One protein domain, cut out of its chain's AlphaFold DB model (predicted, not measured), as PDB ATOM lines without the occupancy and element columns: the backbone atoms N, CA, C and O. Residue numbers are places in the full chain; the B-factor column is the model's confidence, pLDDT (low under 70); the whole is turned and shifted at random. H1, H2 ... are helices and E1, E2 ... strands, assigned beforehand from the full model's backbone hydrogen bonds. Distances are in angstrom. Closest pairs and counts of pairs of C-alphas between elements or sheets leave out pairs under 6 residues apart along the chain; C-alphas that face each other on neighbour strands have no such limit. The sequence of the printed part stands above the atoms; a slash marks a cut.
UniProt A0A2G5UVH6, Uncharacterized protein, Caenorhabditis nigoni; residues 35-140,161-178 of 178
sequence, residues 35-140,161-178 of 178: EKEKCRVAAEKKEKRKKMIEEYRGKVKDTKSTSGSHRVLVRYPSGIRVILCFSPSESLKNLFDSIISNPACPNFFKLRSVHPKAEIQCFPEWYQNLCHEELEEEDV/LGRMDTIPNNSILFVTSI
ATOM      1  N   GLU A  35     148.421 134.395 156.330       72.75
ATOM      2  CA  GLU A  35     149.131 133.156 156.015       72.75
ATOM      3  C   GLU A  35     148.180 132.073 155.504       72.75
ATOM      4  O   GLU A  35     148.395 131.503 154.438       72.75
ATOM      5  N   LYS A  36     147.043 131.871 156.182       73.44
ATOM      6  CA  LYS A  36     146.008 130.943 155.703       73.44
ATOM      7  C   LYS A  36     145.494 131.304 154.309       73.44
ATOM      8  O   LYS A  36     145.284 130.410 153.490       73.44
ATOM      9  N   GLU A  37     145.290 132.592 154.043       73.88
ATOM     10  CA  GLU A  37     144.836 133.056 152.734       73.88
ATOM     11  C   GLU A  37     145.903 132.833 151.657       73.88
ATOM     12  O   GLU A  37     145.585 132.320 150.586       73.88
ATOM     13  N   LYS A  38     147.177 133.120 151.951       72.12
ATOM     14  CA  LYS A  38     148.292 132.830 151.040       72.12
ATOM     15  C   LYS A  38     148.378 131.345 150.705       72.12
ATOM     16  O   LYS A  38     148.459 131.009 149.527       72.12
ATOM     17  N   CYS A  39     148.289 130.461 151.703       67.56
ATOM     18  CA  CYS A  39     148.299 129.018 151.467       67.56
ATOM     19  C   CYS A  39     147.138 128.583 150.562       67.56
ATOM     20  O   CYS A  39     147.327 127.770 149.656       67.56
ATOM     21  N   ARG A  40     145.936 129.135 150.775       71.12
ATOM     22  CA  ARG A  40     144.756 128.811 149.962       71.12
ATOM     23  C   ARG A  40     144.920 129.272 148.515       71.12
ATOM     24  O   ARG A  40     144.677 128.493 147.596       71.12
ATOM     25  N   VAL A  41     145.363 130.511 148.315       73.12
ATOM     26  CA  VAL A  41     145.572 131.083 146.980       73.12
ATOM     27  C   VAL A  41     146.691 130.348 146.235       73.12
ATOM     28  O   VAL A  41     146.548 130.081 145.044       73.12
ATOM     29  N   ALA A  42     147.773 129.966 146.918       74.06
ATOM     30  CA  ALA A  42     148.856 129.177 146.327       74.06
ATOM     31  C   ALA A  42     148.373 127.788 145.876       74.06
ATOM     32  O   ALA A  42     148.653 127.363 144.754       74.06
ATOM     33  N   ALA A  43     147.572 127.106 146.701       73.75
ATOM     34  CA  ALA A  43     146.985 125.817 146.335       73.75
ATOM     35  C   ALA A  43     146.063 125.930 145.108       73.75
ATOM     36  O   ALA A  43     146.154 125.117 144.187       73.75
ATOM     37  N   GLU A  44     145.221 126.966 145.057       76.81
ATOM     38  CA  GLU A  44     144.319 127.205 143.927       76.81
ATOM     39  C   GLU A  44     145.091 127.513 142.634       76.81
ATOM     40  O   GLU A  44     144.750 126.998 141.564       76.81
ATOM     41  N   LYS A  45     146.164 128.311 142.713       77.88
ATOM     42  CA  LYS A  45     147.049 128.576 141.570       77.88
ATOM     43  C   LYS A  45     147.689 127.291 141.053       77.88
ATOM     44  O   LYS A  45     147.585 127.007 139.859       77.88
ATOM     45  N   LYS A  46     148.258 126.470 141.941       75.94
ATOM     46  CA  LYS A  46     148.874 125.186 141.571       75.94
ATOM     47  C   LYS A  46     147.877 124.244 140.896       75.94
ATOM     48  O   LYS A  46     148.217 123.554 139.933       75.94
ATOM     49  N   GLU A  47     146.628 124.230 141.354       80.81
ATOM     50  CA  GLU A  47     145.572 123.437 140.724       80.81
ATOM     51  C   GLU A  47     145.202 123.963 139.328       80.81
ATOM     52  O   GLU A  47     145.080 123.172 138.390       80.81
ATOM     53  N   LYS A  48     145.087 125.286 139.153       82.75
ATOM     54  CA  LYS A  48     144.831 125.906 137.842       82.75
ATOM     55  C   LYS A  48     145.922 125.569 136.825       82.75
ATOM     56  O   LYS A  48     145.594 125.212 135.695       82.75
ATOM     57  N   ARG A  49     147.198 125.582 137.229       81.25
ATOM     58  CA  ARG A  49     148.321 125.200 136.349       81.25
ATOM     59  C   ARG A  49     148.212 123.754 135.873       81.25
ATOM     60  O   ARG A  49     148.314 123.479 134.678       81.25
ATOM     61  N   LYS A  50     147.938 122.826 136.797       83.81
ATOM     62  CA  LYS A  50     147.729 121.408 136.457       83.81
ATOM     63  C   LYS A  50     146.549 121.226 135.502       83.81
ATOM     64  O   LYS A  50     146.665 120.463 134.548       83.81
ATOM     65  N   LYS A  51     145.451 121.958 135.721       86.94
ATOM     66  CA  LYS A  51     144.282 121.941 134.830       86.94
ATOM     67  C   LYS A  51     144.618 122.428 133.422       86.94
ATOM     68  O   LYS A  51     144.203 121.775 132.474       86.94
ATOM     69  N   MET A  52     145.407 123.496 133.268       87.19
ATOM     70  CA  MET A  52     145.831 123.974 131.943       87.19
ATOM     71  C   MET A  52     146.636 122.923 131.170       87.19
ATOM     72  O   MET A  52     146.396 122.714 129.981       87.19
ATOM     73  N   ILE A  53     147.570 122.240 131.839       88.06
ATOM     74  CA  ILE A  53     148.375 121.173 131.227       88.06
ATOM     75  C   ILE A  53     147.484 119.999 130.810       88.06
ATOM     76  O   ILE A  53     147.622 119.485 129.703       88.06
ATOM     77  N   GLU A  54     146.551 119.594 131.668       87.44
ATOM     78  CA  GLU A  54     145.651 118.477 131.380       87.44
ATOM     79  C   GLU A  54     144.659 118.803 130.254       87.44
ATOM     80  O   GLU A  54     144.419 117.984 129.368       87.44
ATOM     81  N   GLU A  55     144.141 120.030 130.213       88.75
ATOM     82  CA  GLU A  55     143.309 120.500 129.106       88.75
ATOM     83  C   GLU A  55     144.095 120.503 127.787       88.75
ATOM     84  O   GLU A  55     143.581 120.092 126.743       88.75
ATOM     85  N   TYR A  56     145.364 120.917 127.829       88.31
ATOM     86  CA  TYR A  56     146.244 120.865 126.666       88.31
ATOM     87  C   TYR A  56     146.490 119.430 126.195       88.31
ATOM     88  O   TYR A  56     146.398 119.152 124.999       88.31
ATOM     89  N   ARG A  57     146.736 118.500 127.126       89.00
ATOM     90  CA  ARG A  57     146.854 117.067 126.820       89.00
ATOM     91  C   ARG A  57     145.615 116.544 126.115       89.00
ATOM     92  O   ARG A  57     145.752 115.866 125.103       89.00
ATOM     93  N   GLY A  58     144.428 116.906 126.603       85.00
ATOM     94  CA  GLY A  58     143.162 116.559 125.960       85.00
ATOM     95  C   GLY A  58     143.099 117.035 124.508       85.00
ATOM     96  O   GLY A  58     142.822 116.240 123.619       85.00
ATOM     97  N   LYS A  59     143.448 118.302 124.250       85.94
ATOM     98  CA  LYS A  59     143.425 118.896 122.899       85.94
ATOM     99  C   LYS A  59     144.413 118.248 121.924       85.94
ATOM    100  O   LYS A  59     144.151 118.199 120.727       85.94
ATOM    101  N   VAL A  60     145.565 117.801 122.420       84.88
ATOM    102  CA  VAL A  60     146.648 117.250 121.591       84.88
ATOM    103  C   VAL A  60     146.539 115.735 121.415       84.88
ATOM    104  O   VAL A  60     147.051 115.192 120.444       84.88
ATOM    105  N   LYS A  61     145.834 115.021 122.293       74.75
ATOM    106  CA  LYS A  61     145.633 113.570 122.155       74.75
ATOM    107  C   LYS A  61     144.917 113.174 120.857       74.75
ATOM    108  O   LYS A  61     145.128 112.070 120.362       74.75
ATOM    109  N   ASP A  62     144.143 114.094 120.288       63.41
ATOM    110  CA  ASP A  62     143.413 113.898 119.037       63.41
ATOM    111  C   ASP A  62     144.241 114.244 117.783       63.41
ATOM    112  O   ASP A  62     143.784 114.031 116.655       63.41
ATOM    113  N   THR A  63     145.463 114.772 117.934       58.62
ATOM    114  CA  THR A  63     146.321 115.106 116.793       58.62
ATOM    115  C   THR A  63     147.155 113.898 116.349       58.62
ATOM    116  O   THR A  63     147.650 113.098 117.141       58.62
ATOM    117  N   LYS A  64     147.216 113.713 115.023       58.91
ATOM    118  CA  LYS A  64     147.653 112.493 114.321       58.91
ATOM    119  C   LYS A  64     149.016 111.951 114.766       58.91
ATOM    120  O   LYS A  64     149.945 112.709 115.023       58.91
ATOM    121  N   SER A  65     149.155 110.622 114.683       59.62
ATOM    122  CA  SER A  65     150.442 109.921 114.723       59.62
ATOM    123  C   SER A  65     151.436 110.556 113.754       59.62
ATOM    124  O   SER A  65     151.180 110.641 112.552       59.62
ATOM    125  N   THR A  66     152.572 110.990 114.285       67.38
ATOM    126  CA  THR A  66     153.676 111.530 113.500       67.38
ATOM    127  C   THR A  66     154.284 110.414 112.650       67.38
ATOM    128  O   THR A  66     154.622 109.332 113.138       67.38
ATOM    129  N   SER A  67     154.330 110.641 111.335       70.19
ATOM    130  CA  SER A  67     154.877 109.704 110.354       70.19
ATOM    131  C   SER A  67     156.011 110.384 109.600       70.19
ATOM    132  O   SER A  67     155.779 111.338 108.857       70.19
ATOM    133  N   GLY A  68     157.235 109.882 109.750       82.38
ATOM    134  CA  GLY A  68     158.378 110.423 109.027       82.38
ATOM    135  C   GLY A  68     159.658 109.611 109.186       82.38
ATOM    136  O   GLY A  68     159.687 108.576 109.852       82.38
ATOM    137  N   SER A  69     160.715 110.067 108.518       85.69
ATOM    138  CA  SER A  69     162.017 109.391 108.458       85.69
ATOM    139  C   SER A  69     162.956 109.757 109.614       85.69
ATOM    140  O   SER A  69     163.945 109.057 109.845       85.69
ATOM    141  N   HIS A  70     162.662 110.834 110.346       87.12
ATOM    142  CA  HIS A  70     163.469 111.322 111.455       87.12
ATOM    143  C   HIS A  70     163.016 110.678 112.766       87.12
ATOM    144  O   HIS A  70     161.931 110.957 113.265       87.12
ATOM    145  N   ARG A  71     163.827 109.786 113.330       89.81
ATOM    146  CA  ARG A  71     163.455 108.970 114.488       89.81
ATOM    147  C   ARG A  71     164.090 109.525 115.750       89.81
ATOM    148  O   ARG A  71     165.291 109.771 115.790       89.81
ATOM    149  N   VAL A  72     163.295 109.652 116.802       90.50
ATOM    150  CA  VAL A  72     163.731 110.161 118.102       90.50
ATOM    151  C   VAL A  72     163.278 109.194 119.188       90.50
ATOM    152  O   VAL A  72     162.104 108.840 119.263       90.50
ATOM    153  N   LEU A  73     164.206 108.750 120.036       92.88
ATOM    154  CA  LEU A  73     163.903 107.903 121.187       92.88
ATOM    155  C   LEU A  73     163.686 108.775 122.422       92.88
ATOM    156  O   LEU A  73     164.644 109.316 122.963       92.88
ATOM    157  N   VAL A  74     162.457 108.841 122.916       93.38
ATOM    158  CA  VAL A  74     162.107 109.537 124.156       93.38
ATOM    159  C   VAL A  74     162.100 108.549 125.318       93.38
ATOM    160  O   VAL A  74     161.482 107.486 125.247       93.38
ATOM    161  N   ARG A  75     162.797 108.895 126.399       94.31
ATOM    162  CA  ARG A  75     162.839 108.140 127.654       94.31
ATOM    163  C   ARG A  75     162.155 108.944 128.751       94.31
ATOM    164  O   ARG A  75     162.599 110.042 129.076       94.31
ATOM    165  N   TYR A  76     161.102 108.370 129.313       93.75
ATOM    166  CA  TYR A  76     160.332 108.949 130.408       93.75
ATOM    167  C   TYR A  76     160.939 108.576 131.766       93.75
ATOM    168  O   TYR A  76     161.590 107.530 131.878       93.75
ATOM    169  N   PRO A  77     160.705 109.382 132.818       90.62
ATOM    170  CA  PRO A  77     161.223 109.100 134.159       90.62
ATOM    171  C   PRO A  77     160.642 107.812 134.758       90.62
ATOM    172  O   PRO A  77     161.292 107.168 135.572       90.62
ATOM    173  N   SER A  78     159.469 107.377 134.293       89.25
ATOM    174  CA  SER A  78     158.878 106.075 134.629       89.25
ATOM    175  C   SER A  78     159.654 104.871 134.074       89.25
ATOM    176  O   SER A  78     159.293 103.731 134.346       89.25
ATOM    177  N   GLY A  79     160.684 105.096 133.252       88.81
ATOM    178  CA  GLY A  79     161.427 104.054 132.544       88.81
ATOM    179  C   GLY A  79     160.813 103.656 131.198       88.81
ATOM    180  O   GLY A  79     161.472 102.965 130.415       88.81
ATOM    181  N   ILE A  80     159.601 104.133 130.890       91.81
ATOM    182  CA  ILE A  80     158.941 103.923 129.597       91.81
ATOM    183  C   ILE A  80     159.748 104.604 128.490       91.81
ATOM    184  O   ILE A  80     160.291 105.699 128.659       91.81
ATOM    185  N   ARG A  81     159.830 103.946 127.332       93.25
ATOM    186  CA  ARG A  81     160.543 104.449 126.158       93.25
ATOM    187  C   ARG A  81     159.609 104.453 124.963       93.25
ATOM    188  O   ARG A  81     158.936 103.457 124.717       93.25
ATOM    189  N   VAL A  82     159.602 105.548 124.216       92.19
ATOM    190  CA  VAL A  82     158.781 105.703 123.013       92.19
ATOM    191  C   VAL A  82     159.654 106.191 121.875       92.19
ATOM    192  O   VAL A  82     160.500 107.061 122.061       92.19
ATOM    193  N   ILE A  83     159.466 105.607 120.697       91.50
ATOM    194  CA  ILE A  83     160.112 106.064 119.470       91.50
ATOM    195  C   ILE A  83     159.093 106.906 118.716       91.50
ATOM    196  O   ILE A  83     158.011 106.420 118.398       91.50
ATOM    197  N   LEU A  84     159.452 108.154 118.446       90.94
ATOM    198  CA  LEU A  84     158.654 109.097 117.678       90.94
ATOM    199  C   LEU A  84     159.309 109.309 116.313       90.94
ATOM    200  O   LEU A  84     160.538 109.351 116.213       90.94
ATOM    201  N   CYS A  85     158.493 109.415 115.267       90.31
ATOM    202  CA  CYS A  85     158.951 109.513 113.886       90.31
ATOM    203  C   CYS A  85     158.420 110.801 113.262       90.31
ATOM    204  O   CYS A  85     157.227 110.916 113.019       90.31
ATOM    205  N   PHE A  86     159.304 111.742 112.965       89.25
ATOM    206  CA  PHE A  86     158.970 113.057 112.436       89.25
ATOM    207  C   PHE A  86     159.467 113.228 111.004       89.25
ATOM    208  O   PHE A  86     160.407 112.563 110.553       89.25
ATOM    209  N   SER A  87     158.843 114.138 110.269       88.38
ATOM    210  CA  SER A  87     159.425 114.661 109.035       88.38
ATOM    211  C   SER A  87     160.442 115.759 109.381       88.38
ATOM    212  O   SER A  87     160.185 116.551 110.286       88.38
ATOM    213  N   PRO A  88     161.583 115.877 108.676       83.31
ATOM    214  CA  PRO A  88     162.565 116.938 108.938       83.31
ATOM    215  C   PRO A  88     161.986 118.358 108.836       83.31
ATOM    216  O   PRO A  88     162.471 119.279 109.486       83.31
ATOM    217  N   SER A  89     160.930 118.529 108.034       84.88
ATOM    218  CA  SER A  89     160.241 119.808 107.837       84.88
ATOM    219  C   SER A  89     159.237 120.145 108.945       84.88
ATOM    220  O   SER A  89     158.661 121.233 108.925       84.88
ATOM    221  N   GLU A  90     158.977 119.226 109.878       84.81
ATOM    222  CA  GLU A  90     158.040 119.459 110.975       84.81
ATOM    223  C   GLU A  90     158.606 120.420 112.020       84.81
ATOM    224  O   GLU A  90     159.819 120.573 112.204       84.81
ATOM    225  N   SER A  91     157.687 121.089 112.714       86.75
ATOM    226  CA  SER A  91     158.034 122.008 113.786       86.75
ATOM    227  C   SER A  91     158.417 121.242 115.048       86.75
ATOM    228  O   SER A  91     157.869 120.180 115.351       86.75
ATOM    229  N   LEU A  92     159.306 121.831 115.846       86.75
ATOM    230  CA  LEU A  92     159.676 121.282 117.144       86.75
ATOM    231  C   LEU A  92     158.491 121.259 118.134       86.75
ATOM    232  O   LEU A  92     158.479 120.468 119.073       86.75
ATOM    233  N   LYS A  93     157.436 122.043 117.876       87.00
ATOM    234  CA  LYS A  93     156.164 121.966 118.608       87.00
ATOM    235  C   LYS A  93     155.541 120.566 118.522       87.00
ATOM    236  O   LYS A  93     155.044 120.068 119.525       87.00
ATOM    237  N   ASN A  94     155.624 119.899 117.368       88.62
ATOM    238  CA  ASN A  94     155.085 118.544 117.208       88.62
ATOM    239  C   ASN A  94     155.809 117.530 118.113       88.62
ATOM    240  O   ASN A  94     155.196 116.554 118.552       88.62
ATOM    241  N   LEU A  95     157.094 117.767 118.425       89.38
ATOM    242  CA  LEU A  95     157.839 116.975 119.409       89.38
ATOM    243  C   LEU A  95     157.211 117.124 120.788       89.38
ATOM    244  O   LEU A  95     156.900 116.128 121.433       89.38
ATOM    245  N   PHE A  96     157.017 118.372 121.217       91.25
ATOM    246  CA  PHE A  96     156.430 118.685 122.511       91.25
ATOM    247  C   PHE A  96     155.024 118.097 122.643       91.25
ATOM    248  O   PHE A  96     154.756 117.388 123.608       91.25
ATOM    249  N   ASP A  97     154.177 118.311 121.636       91.38
ATOM    250  CA  ASP A  97     152.816 117.777 121.547       91.38
ATOM    251  C   ASP A  97     152.793 116.243 121.706       91.38
ATOM    252  O   ASP A  97     152.036 115.692 122.508       91.38
ATOM    253  N   SER A  98     153.687 115.548 120.997       89.94
ATOM    254  CA  SER A  98     153.802 114.087 121.073       89.94
ATOM    255  C   SER A  98     154.291 113.608 122.445       89.94
ATOM    256  O   SER A  98     153.858 112.565 122.934       89.94
ATOM    257  N   ILE A  99     155.199 114.359 123.080       91.50
ATOM    258  CA  ILE A  99     155.745 114.011 124.395       91.50
ATOM    259  C   ILE A  99     154.697 114.217 125.488       91.50
ATOM    260  O   ILE A  99     154.501 113.304 126.293       91.50
ATOM    261  N   ILE A 100     154.032 115.378 125.507       91.25
ATOM    262  CA  ILE A 100     153.090 115.768 126.564       91.25
ATOM    263  C   ILE A 100     151.806 114.937 126.542       91.25
ATOM    264  O   ILE A 100     151.230 114.691 127.599       91.25
ATOM    265  N   SER A 101     151.394 114.469 125.358       90.19
ATOM    266  CA  SER A 101     150.237 113.584 125.160       90.19
ATOM    267  C   SER A 101     150.445 112.185 125.761       90.19
ATOM    268  O   SER A 101     149.488 111.463 126.052       90.19
ATOM    269  N   ASN A 102     151.700 111.785 125.997       89.19
ATOM    270  CA  ASN A 102     151.989 110.499 126.611       89.19
ATOM    271  C   ASN A 102     151.590 110.493 128.101       89.19
ATOM    272  O   ASN A 102     152.054 111.354 128.851       89.19
ATOM    273  N   PRO A 103     150.826 109.492 128.579       87.56
ATOM    274  CA  PRO A 103     150.422 109.411 129.986       87.56
ATOM    275  C   PRO A 103     151.601 109.235 130.958       87.56
ATOM    276  O   PRO A 103     151.467 109.515 132.144       87.56
ATOM    277  N   ALA A 104     152.761 108.776 130.478       88.12
ATOM    278  CA  ALA A 104     153.984 108.655 131.264       88.12
ATOM    279  C   ALA A 104     154.736 109.988 131.446       88.12
ATOM    280  O   ALA A 104     155.757 110.025 132.139       88.12
ATOM    281  N   CYS A 105     154.282 111.063 130.795       89.19
ATOM    282  CA  CYS A 105     154.889 112.379 130.894       89.19
ATOM    283  C   CYS A 105     154.502 113.058 132.219       89.19
ATOM    284  O   CYS A 105     153.309 113.159 132.520       89.19
ATOM    285  N   PRO A 106     155.458 113.589 133.002       89.62
ATOM    286  CA  PRO A 106     155.120 114.445 134.132       89.62
ATOM    287  C   PRO A 106     154.493 115.762 133.648       89.62
ATOM    288  O   PRO A 106     154.575 116.116 132.469       89.62
ATOM    289  N   ASN A 107     153.823 116.472 134.559       87.25
ATOM    290  CA  ASN A 107     153.161 117.740 134.233       87.25
ATOM    291  C   ASN A 107     154.190 118.828 133.896       87.25
ATOM    292  O   ASN A 107     154.062 119.509 132.881       87.25
ATOM    293  N   PHE A 108     155.239 118.928 134.711       88.50
ATOM    294  CA  PHE A 108     156.370 119.828 134.510       88.50
ATOM    295  C   PHE A 108     157.590 119.004 134.119       88.50
ATOM    296  O   PHE A 108     157.952 118.061 134.825       88.50
ATOM    297  N   PHE A 109     158.187 119.299 132.969       90.50
ATOM    298  CA  PHE A 109     159.315 118.535 132.470       90.50
ATOM    299  C   PHE A 109     160.299 119.371 131.665       90.50
ATOM    300  O   PHE A 109     159.929 120.324 130.985       90.50
ATOM    301  N   LYS A 110     161.560 118.938 131.701       89.69
ATOM    302  CA  LYS A 110     162.623 119.383 130.796       89.69
ATOM    303  C   LYS A 110     162.995 118.260 129.845       89.69
ATOM    304  O   LYS A 110     162.855 117.078 130.170       89.69
ATOM    305  N   LEU A 111     163.470 118.640 128.663       90.69
ATOM    306  CA  LEU A 111     163.863 117.712 127.614       90.69
ATOM    307  C   LEU A 111     165.353 117.856 127.352       90.69
ATOM    308  O   LEU A 111     165.831 118.939 127.030       90.69
ATOM    309  N   ARG A 112     166.096 116.758 127.475       90.00
ATOM    310  CA  ARG A 112     167.552 116.765 127.309       90.00
ATOM    311  C   ARG A 112     168.001 115.751 126.273       90.00
ATOM    312  O   ARG A 112     167.608 114.590 126.348       90.00
ATOM    313  N   SER A 113     168.876 116.149 125.358       90.31
ATOM    314  CA  SER A 113     169.572 115.228 124.459       90.31
ATOM    315  C   SER A 113     170.787 114.588 125.131       90.31
ATOM    316  O   SER A 113     171.452 115.180 125.985       90.31
ATOM    317  N   VAL A 114     171.108 113.363 124.716       86.62
ATOM    318  CA  VAL A 114     172.350 112.684 125.125       86.62
ATOM    319  C   VAL A 114     173.562 113.239 124.387       86.62
ATOM    320  O   VAL A 114     174.608 113.446 125.001       86.62
ATOM    321  N   HIS A 115     173.432 113.465 123.076       79.94
ATOM    322  CA  HIS A 115     174.537 113.886 122.227       79.94
ATOM    323  C   HIS A 115     174.068 114.820 121.093       79.94
ATOM    324  O   HIS A 115     173.247 114.389 120.284       79.94
ATOM    325  N   PRO A 116     174.578 116.064 121.014       83.31
ATOM    326  CA  PRO A 116     175.337 116.745 122.067       83.31
ATOM    327  C   PRO A 116     174.503 116.835 123.352       83.31
ATOM    328  O   PRO A 116     173.275 116.825 123.300       83.31
ATOM    329  N   LYS A 117     175.153 116.871 124.518       85.88
ATOM    330  CA  LYS A 117     174.449 116.920 125.807       85.88
ATOM    331  C   LYS A 117     173.886 118.326 126.027       85.88
ATOM    332  O   LYS A 117     174.571 119.171 126.595       85.88
ATOM    333  N   ALA A 118     172.653 118.565 125.601       85.12
ATOM    334  CA  ALA A 118     172.019 119.880 125.627       85.12
ATOM    335  C   ALA A 118     170.559 119.785 126.083       85.12
ATOM    336  O   ALA A 118     169.935 118.727 125.996       85.12
ATOM    337  N   GLU A 119     170.028 120.885 126.611       86.44
ATOM    338  CA  GLU A 119     168.592 121.035 126.840       86.44
ATOM    339  C   GLU A 119     167.928 121.468 125.531       86.44
ATOM    340  O   GLU A 119     168.416 122.362 124.841       86.44
ATOM    341  N   ILE A 120     166.839 120.798 125.168       87.00
ATOM    342  CA  ILE A 120     166.091 121.076 123.949       87.00
ATOM    343  C   ILE A 120     164.941 122.006 124.302       87.00
ATOM    344  O   ILE A 120     164.004 121.618 125.000       87.00
ATOM    345  N   GLN A 121     164.984 123.219 123.762       84.25
ATOM    346  CA  GLN A 121     163.917 124.202 123.917       84.25
ATOM    347  C   GLN A 121     162.803 123.950 122.892       84.25
ATOM    348  O   GLN A 121     162.674 124.645 121.889       84.25
ATOM    349  N   CYS A 122     161.992 122.916 123.137       85.06
ATOM    350  CA  CYS A 122     160.804 122.600 122.332       85.06
ATOM    351  C   CYS A 122     159.500 123.164 122.911       85.06
ATOM    352  O   CYS A 122     158.418 122.863 122.410       85.06
ATOM    353  N   PHE A 123     159.584 123.922 124.003       87.62
ATOM    354  CA  PHE A 123     158.430 124.321 124.796       87.62
ATOM    355  C   PHE A 123     157.729 125.543 124.198       87.62
ATOM    356  O   PHE A 123     158.406 126.527 123.888       87.62
ATOM    357  N   PRO A 124     156.391 125.534 124.078       86.88
ATOM    358  CA  PRO A 124     155.641 126.737 123.750       86.88
ATOM    359  C   PRO A 124     155.709 127.756 124.899       86.88
ATOM    360  O   PRO A 124     155.868 127.383 126.060       86.88
ATOM    361  N   GLU A 125     155.536 129.038 124.577       86.00
ATOM    362  CA  GLU A 125     155.677 130.163 125.519       86.00
ATOM    363  C   GLU A 125     154.843 129.990 126.795       86.00
ATOM    364  O   GLU A 125     155.357 130.107 127.905       86.00
ATOM    365  N   TRP A 126     153.571 129.608 126.649       86.12
ATOM    366  CA  TRP A 126     152.677 129.387 127.789       86.12
ATOM    367  C   TRP A 126     153.218 128.334 128.769       86.12
ATOM    368  O   TRP A 126     153.016 128.457 129.973       86.12
ATOM    369  N   TYR A 127     153.920 127.311 128.270       87.75
ATOM    370  CA  TYR A 127     154.484 126.248 129.098       87.75
ATOM    371  C   TYR A 127     155.774 126.694 129.790       87.75
ATOM    372  O   TYR A 127     156.002 126.344 130.946       87.75
ATOM    373  N   GLN A 128     156.596 127.496 129.107       85.69
ATOM    374  CA  GLN A 128     157.800 128.083 129.699       85.69
ATOM    375  C   GLN A 128     157.439 129.001 130.869       85.69
ATOM    376  O   GLN A 128     158.020 128.865 131.944       85.69
ATOM    377  N   ASN A 129     156.422 129.848 130.692       85.44
ATOM    378  CA  ASN A 129     155.927 130.733 131.747       85.44
ATOM    379  C   ASN A 129     155.412 129.930 132.951       85.44
ATOM    380  O   ASN A 129     155.785 130.220 134.083       85.44
ATOM    381  N   LEU A 130     154.644 128.857 132.714       85.12
ATOM    382  CA  LEU A 130     154.192 127.962 133.787       85.12
ATOM    383  C   LEU A 130     155.353 127.313 134.555       85.12
ATOM    384  O   LEU A 130     155.263 127.170 135.770       85.12
ATOM    385  N   CYS A 131     156.423 126.908 133.864       82.62
ATOM    386  CA  CYS A 131     157.600 126.329 134.517       82.62
ATOM    387  C   CYS A 131     158.380 127.371 135.330       82.62
ATOM    388  O   CYS A 131     158.902 127.036 136.389       82.62
ATOM    389  N   HIS A 132     158.465 128.613 134.844       80.56
ATOM    390  CA  HIS A 132     159.121 129.705 135.562       80.56
ATOM    391  C   HIS A 132     158.382 130.036 136.861       80.56
ATOM    392  O   HIS A 132     158.996 130.106 137.921       80.56
ATOM    393  N   GLU A 133     157.056 130.157 136.790       78.75
ATOM    394  CA  GLU A 133     156.227 130.422 137.966       78.75
ATOM    395  C   GLU A 133     156.296 129.301 139.018       78.75
ATOM    396  O   GLU A 133     156.245 129.586 140.211       78.75
ATOM    397  N   GLU A 134     156.400 128.030 138.606       75.62
ATOM    398  CA  GLU A 134     156.527 126.910 139.553       75.62
ATOM    399  C   GLU A 134     157.856 126.977 140.325       75.62
ATOM    400  O   GLU A 134     157.868 126.750 141.531       75.62
ATOM    401  N   LEU A 135     158.953 127.350 139.655       70.12
ATOM    402  CA  LEU A 135     160.272 127.488 140.283       70.12
ATOM    403  C   LEU A 135     160.334 128.674 141.259       70.12
ATOM    404  O   LEU A 135     160.907 128.550 142.339       70.12
ATOM    405  N   GLU A 136     159.713 129.808 140.920       68.69
ATOM    406  CA  GLU A 136     159.676 130.981 141.808       68.69
ATOM    407  C   GLU A 136     158.859 130.731 143.089       68.69
ATOM    408  O   GLU A 136     159.179 131.272 144.148       68.69
ATOM    409  N   GLU A 137     157.811 129.906 143.030       61.47
ATOM    410  CA  GLU A 137     156.981 129.594 144.201       61.47
ATOM    411  C   GLU A 137     157.637 128.578 145.159       61.47
ATOM    412  O   GLU A 137     157.384 128.624 146.370       61.47
ATOM    413  N   GLU A 138     158.517 127.702 144.662       57.06
ATOM    414  CA  GLU A 138     159.316 126.803 145.510       57.06
ATOM    415  C   GLU A 138     160.387 127.567 146.309       57.06
ATOM    416  O   GLU A 138     160.562 127.310 147.502       57.06
ATOM    417  N   ASP A 139     161.017 128.589 145.723       52.28
ATOM    418  CA  ASP A 139     162.008 129.417 146.428       52.28
ATOM    419  C   ASP A 139     161.380 130.289 147.533       52.28
ATOM    420  O   ASP A 139     161.981 130.505 148.590       52.28
ATOM    421  N   VAL A 140     160.139 130.756 147.355       51.94
ATOM    422  CA  VAL A 140     159.424 131.546 148.379       51.94
ATOM    423  C   VAL A 140     158.933 130.674 149.541       51.94
ATOM    424  O   VAL A 140     158.810 131.157 150.664       51.94
ATOM    425  N   LEU A 161     160.844 128.670 118.083       63.94
ATOM    426  CA  LEU A 161     160.893 127.207 118.093       63.94
ATOM    427  C   LEU A 161     161.539 126.711 116.796       63.94
ATOM    428  O   LEU A 161     161.088 127.038 115.696       63.94
ATOM    429  N   GLY A 162     162.600 125.923 116.955       69.75
ATOM    430  CA  GLY A 162     163.348 125.362 115.843       69.75
ATOM    431  C   GLY A 162     162.525 124.388 114.998       69.75
ATOM    432  O   GLY A 162     161.362 124.068 115.269       69.75
ATOM    433  N   ARG A 163     163.164 123.882 113.951       78.38
ATOM    434  CA  ARG A 163     162.665 122.766 113.147       78.38
ATOM    435  C   ARG A 163     163.293 121.456 113.623       78.38
ATOM    436  O   ARG A 163     164.286 121.462 114.351       78.38
ATOM    437  N   MET A 164     162.694 120.328 113.247       80.75
ATOM    438  CA  MET A 164     163.172 118.994 113.645       80.75
ATOM    439  C   MET A 164     164.582 118.664 113.147       80.75
ATOM    440  O   MET A 164     165.283 117.884 113.780       80.75
ATOM    441  N   ASP A 165     165.018 119.276 112.048       74.81
ATOM    442  CA  ASP A 165     166.375 119.166 111.497       74.81
ATOM    443  C   ASP A 165     167.488 119.656 112.444       74.81
ATOM    444  O   ASP A 165     168.648 119.291 112.262       74.81
ATOM    445  N   THR A 166     167.145 120.431 113.478       78.56
ATOM    446  CA  THR A 166     168.085 120.850 114.531       78.56
ATOM    447  C   THR A 166     168.474 119.717 115.483       78.56
ATOM    448  O   THR A 166     169.524 119.783 116.126       78.56
ATOM    449  N   ILE A 167     167.659 118.662 115.573       78.25
ATOM    450  CA  ILE A 167     167.948 117.477 116.378       78.25
ATOM    451  C   ILE A 167     168.591 116.428 115.463       78.25
ATOM    452  O   ILE A 167     168.082 116.175 114.375       78.25
ATOM    453  N   PRO A 168     169.699 115.780 115.860       79.44
ATOM    454  CA  PRO A 168     170.272 114.695 115.070       79.44
ATOM    455  C   PRO A 168     169.300 113.515 114.917       79.44
ATOM    456  O   PRO A 168     168.631 113.121 115.874       79.44
ATOM    457  N   ASN A 169     169.274 112.881 113.744       80.94
ATOM    458  CA  ASN A 169     168.456 111.681 113.549       80.94
ATOM    459  C   ASN A 169     168.940 110.541 114.463       80.94
ATOM    460  O   ASN A 169     170.140 110.374 114.674       80.94
ATOM    461  N   ASN A 170     168.009 109.741 114.985       81.94
ATOM    462  CA  ASN A 170     168.232 108.720 116.014       81.94
ATOM    463  C   ASN A 170     168.717 109.281 117.362       81.94
ATOM    464  O   ASN A 170     169.337 108.563 118.151       81.94
ATOM    465  N   SER A 171     168.411 110.548 117.656       84.00
ATOM    466  CA  SER A 171     168.696 111.136 118.964       84.00
ATOM    467  C   SER A 171     167.938 110.441 120.088       84.00
ATOM    468  O   SER A 171     166.780 110.042 119.950       84.00
ATOM    469  N   ILE A 172     168.601 110.354 121.241       88.88
ATOM    470  CA  ILE A 172     167.999 109.905 122.494       88.88
ATOM    471  C   ILE A 172     167.709 111.132 123.344       88.88
ATOM    472  O   ILE A 172     168.627 111.890 123.676       88.88
ATOM    473  N   LEU A 173     166.442 111.291 123.709       90.00
ATOM    474  CA  LEU A 173     165.944 112.360 124.554       90.00
ATOM    475  C   LEU A 173     165.484 111.806 125.896       90.00
ATOM    476  O   LEU A 173     164.837 110.761 125.972       90.00
ATOM    477  N   PHE A 174     165.807 112.529 126.956       90.38
ATOM    478  CA  PHE A 174     165.381 112.243 128.314       90.38
ATOM    479  C   PHE A 174     164.397 113.307 128.772       90.38
ATOM    480  O   PHE A 174     164.697 114.499 128.713       90.38
ATOM    481  N   VAL A 175     163.244 112.845 129.243       90.12
ATOM    482  CA  VAL A 175     162.261 113.659 129.948       90.12
ATOM    483  C   VAL A 175     162.604 113.592 131.430       90.12
ATOM    484  O   VAL A 175     162.649 112.508 132.014       90.12
ATOM    485  N   THR A 176     162.856 114.743 132.037       86.75
ATOM    486  CA  THR A 176     163.113 114.862 133.476       86.75
ATOM    487  C   THR A 176     162.010 115.692 134.103       86.75
ATOM    488  O   THR A 176     161.689 116.745 133.555       86.75
ATOM    489  N   SER A 177     161.439 115.244 135.226       85.44
ATOM    490  CA  SER A 177     160.554 116.115 136.010       85.44
ATOM    491  C   SER A 177     161.353 117.315 136.491       85.44
ATOM    492  O   SER A 177     162.521 117.157 136.862       85.44
ATOM    493  N   ILE A 178     160.724 118.482 136.433       80.69
ATOM    494  CA  ILE A 178     161.135 119.632 137.238       80.69
ATOM    495  C   ILE A 178     160.571 119.406 138.638       80.69
ATOM    496  O   ILE A 178     159.476 118.786 138.714       80.69
TER     497      ILE A 178
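What this domain is: This is residues 35 to 140 and 161 to 178 of the 178 residues of an uncharacterized protein of Caenorhabditis nigoni (UniProt A0A2G5UVH6). A strongly twisted, curled sheet of four strands with the short helix H2 packed on it makes a head, from which the long helix H1 and the shorter H3 reach out loosely side by side. H1 meets H2 with residues 57 to 60, and its residues 35 to 41 stick out free. The printed part has 124 residues, with named elements in the order H1 E1 E2 H2 E3 H3 E4; the sheet, E2 E1 E4 E3, is mixed, and the class is mixed, helices and strands. The whole is compact, with a radius of gyration of the C-alphas of 15.7 A, yet elongated, spanning 54 by 32 by 27 A.

Where its parts are: The strands are E2, residues 81 to 86, 16.3 A; E1, 70 to 75, 16.5 A; E4, 171 to 177, 19.5 A; and E3, 109 to 113, 13.4 A. H2 is residues 92 to 100, 12.7 A. H1, residues 35 to 61, runs 39.3 A from C-alpha 35 at (149.131, 133.156, 156.015). H3 is residues 125 to 140, 23.2 A. E4 ends with C-alpha 177 at (160.554, 116.115, 136.010).

How they stand to each other: E1 and E4 are parallel, with N 75 and O 173 2.8 A apart. E2 and E1 form an antiparallel hairpin, with N 72 and O 84 at 2.8 A. E4 and E3 are antiparallel, with N 112 and O 174 at 2.9 A. E2, H2 and E3 form a split strand-helix-strand unit, two strands of one sheet with a helix between them along the chain and with E1 and E4 between them in the sheet; its crossover is right-handed. H2 is on the sheet, at a height of 5.0 A, over none of its strands. H1 touches H2, closest at the C-alphas of Val 60 and Asp 97, 6.2 A, at a steep tilt of 69 degrees, only just short of about perpendicular, opposite ways. H1 and H3 are close but not clearly touching, closest at the C-alphas of Arg 49 and Leu 130, 7.0 A, at a shallow tilt of 27 degrees, opposite ways. Each O i to N i+4 pair in H1, H2 and H3 is within hydrogen-bond range.

The domain as a whole: The C-alphas farthest apart, of Glu 35 and Ser 69, are 54.7 A apart. Residues 141 to 160 are not printed; C-alphas 140 and 161 are 30.6 A apart across the cut. The link E3 to H3 is long. The pLDDT is under 70 at residues 39, 62 to 66, 136 to 140 and 161 to 162.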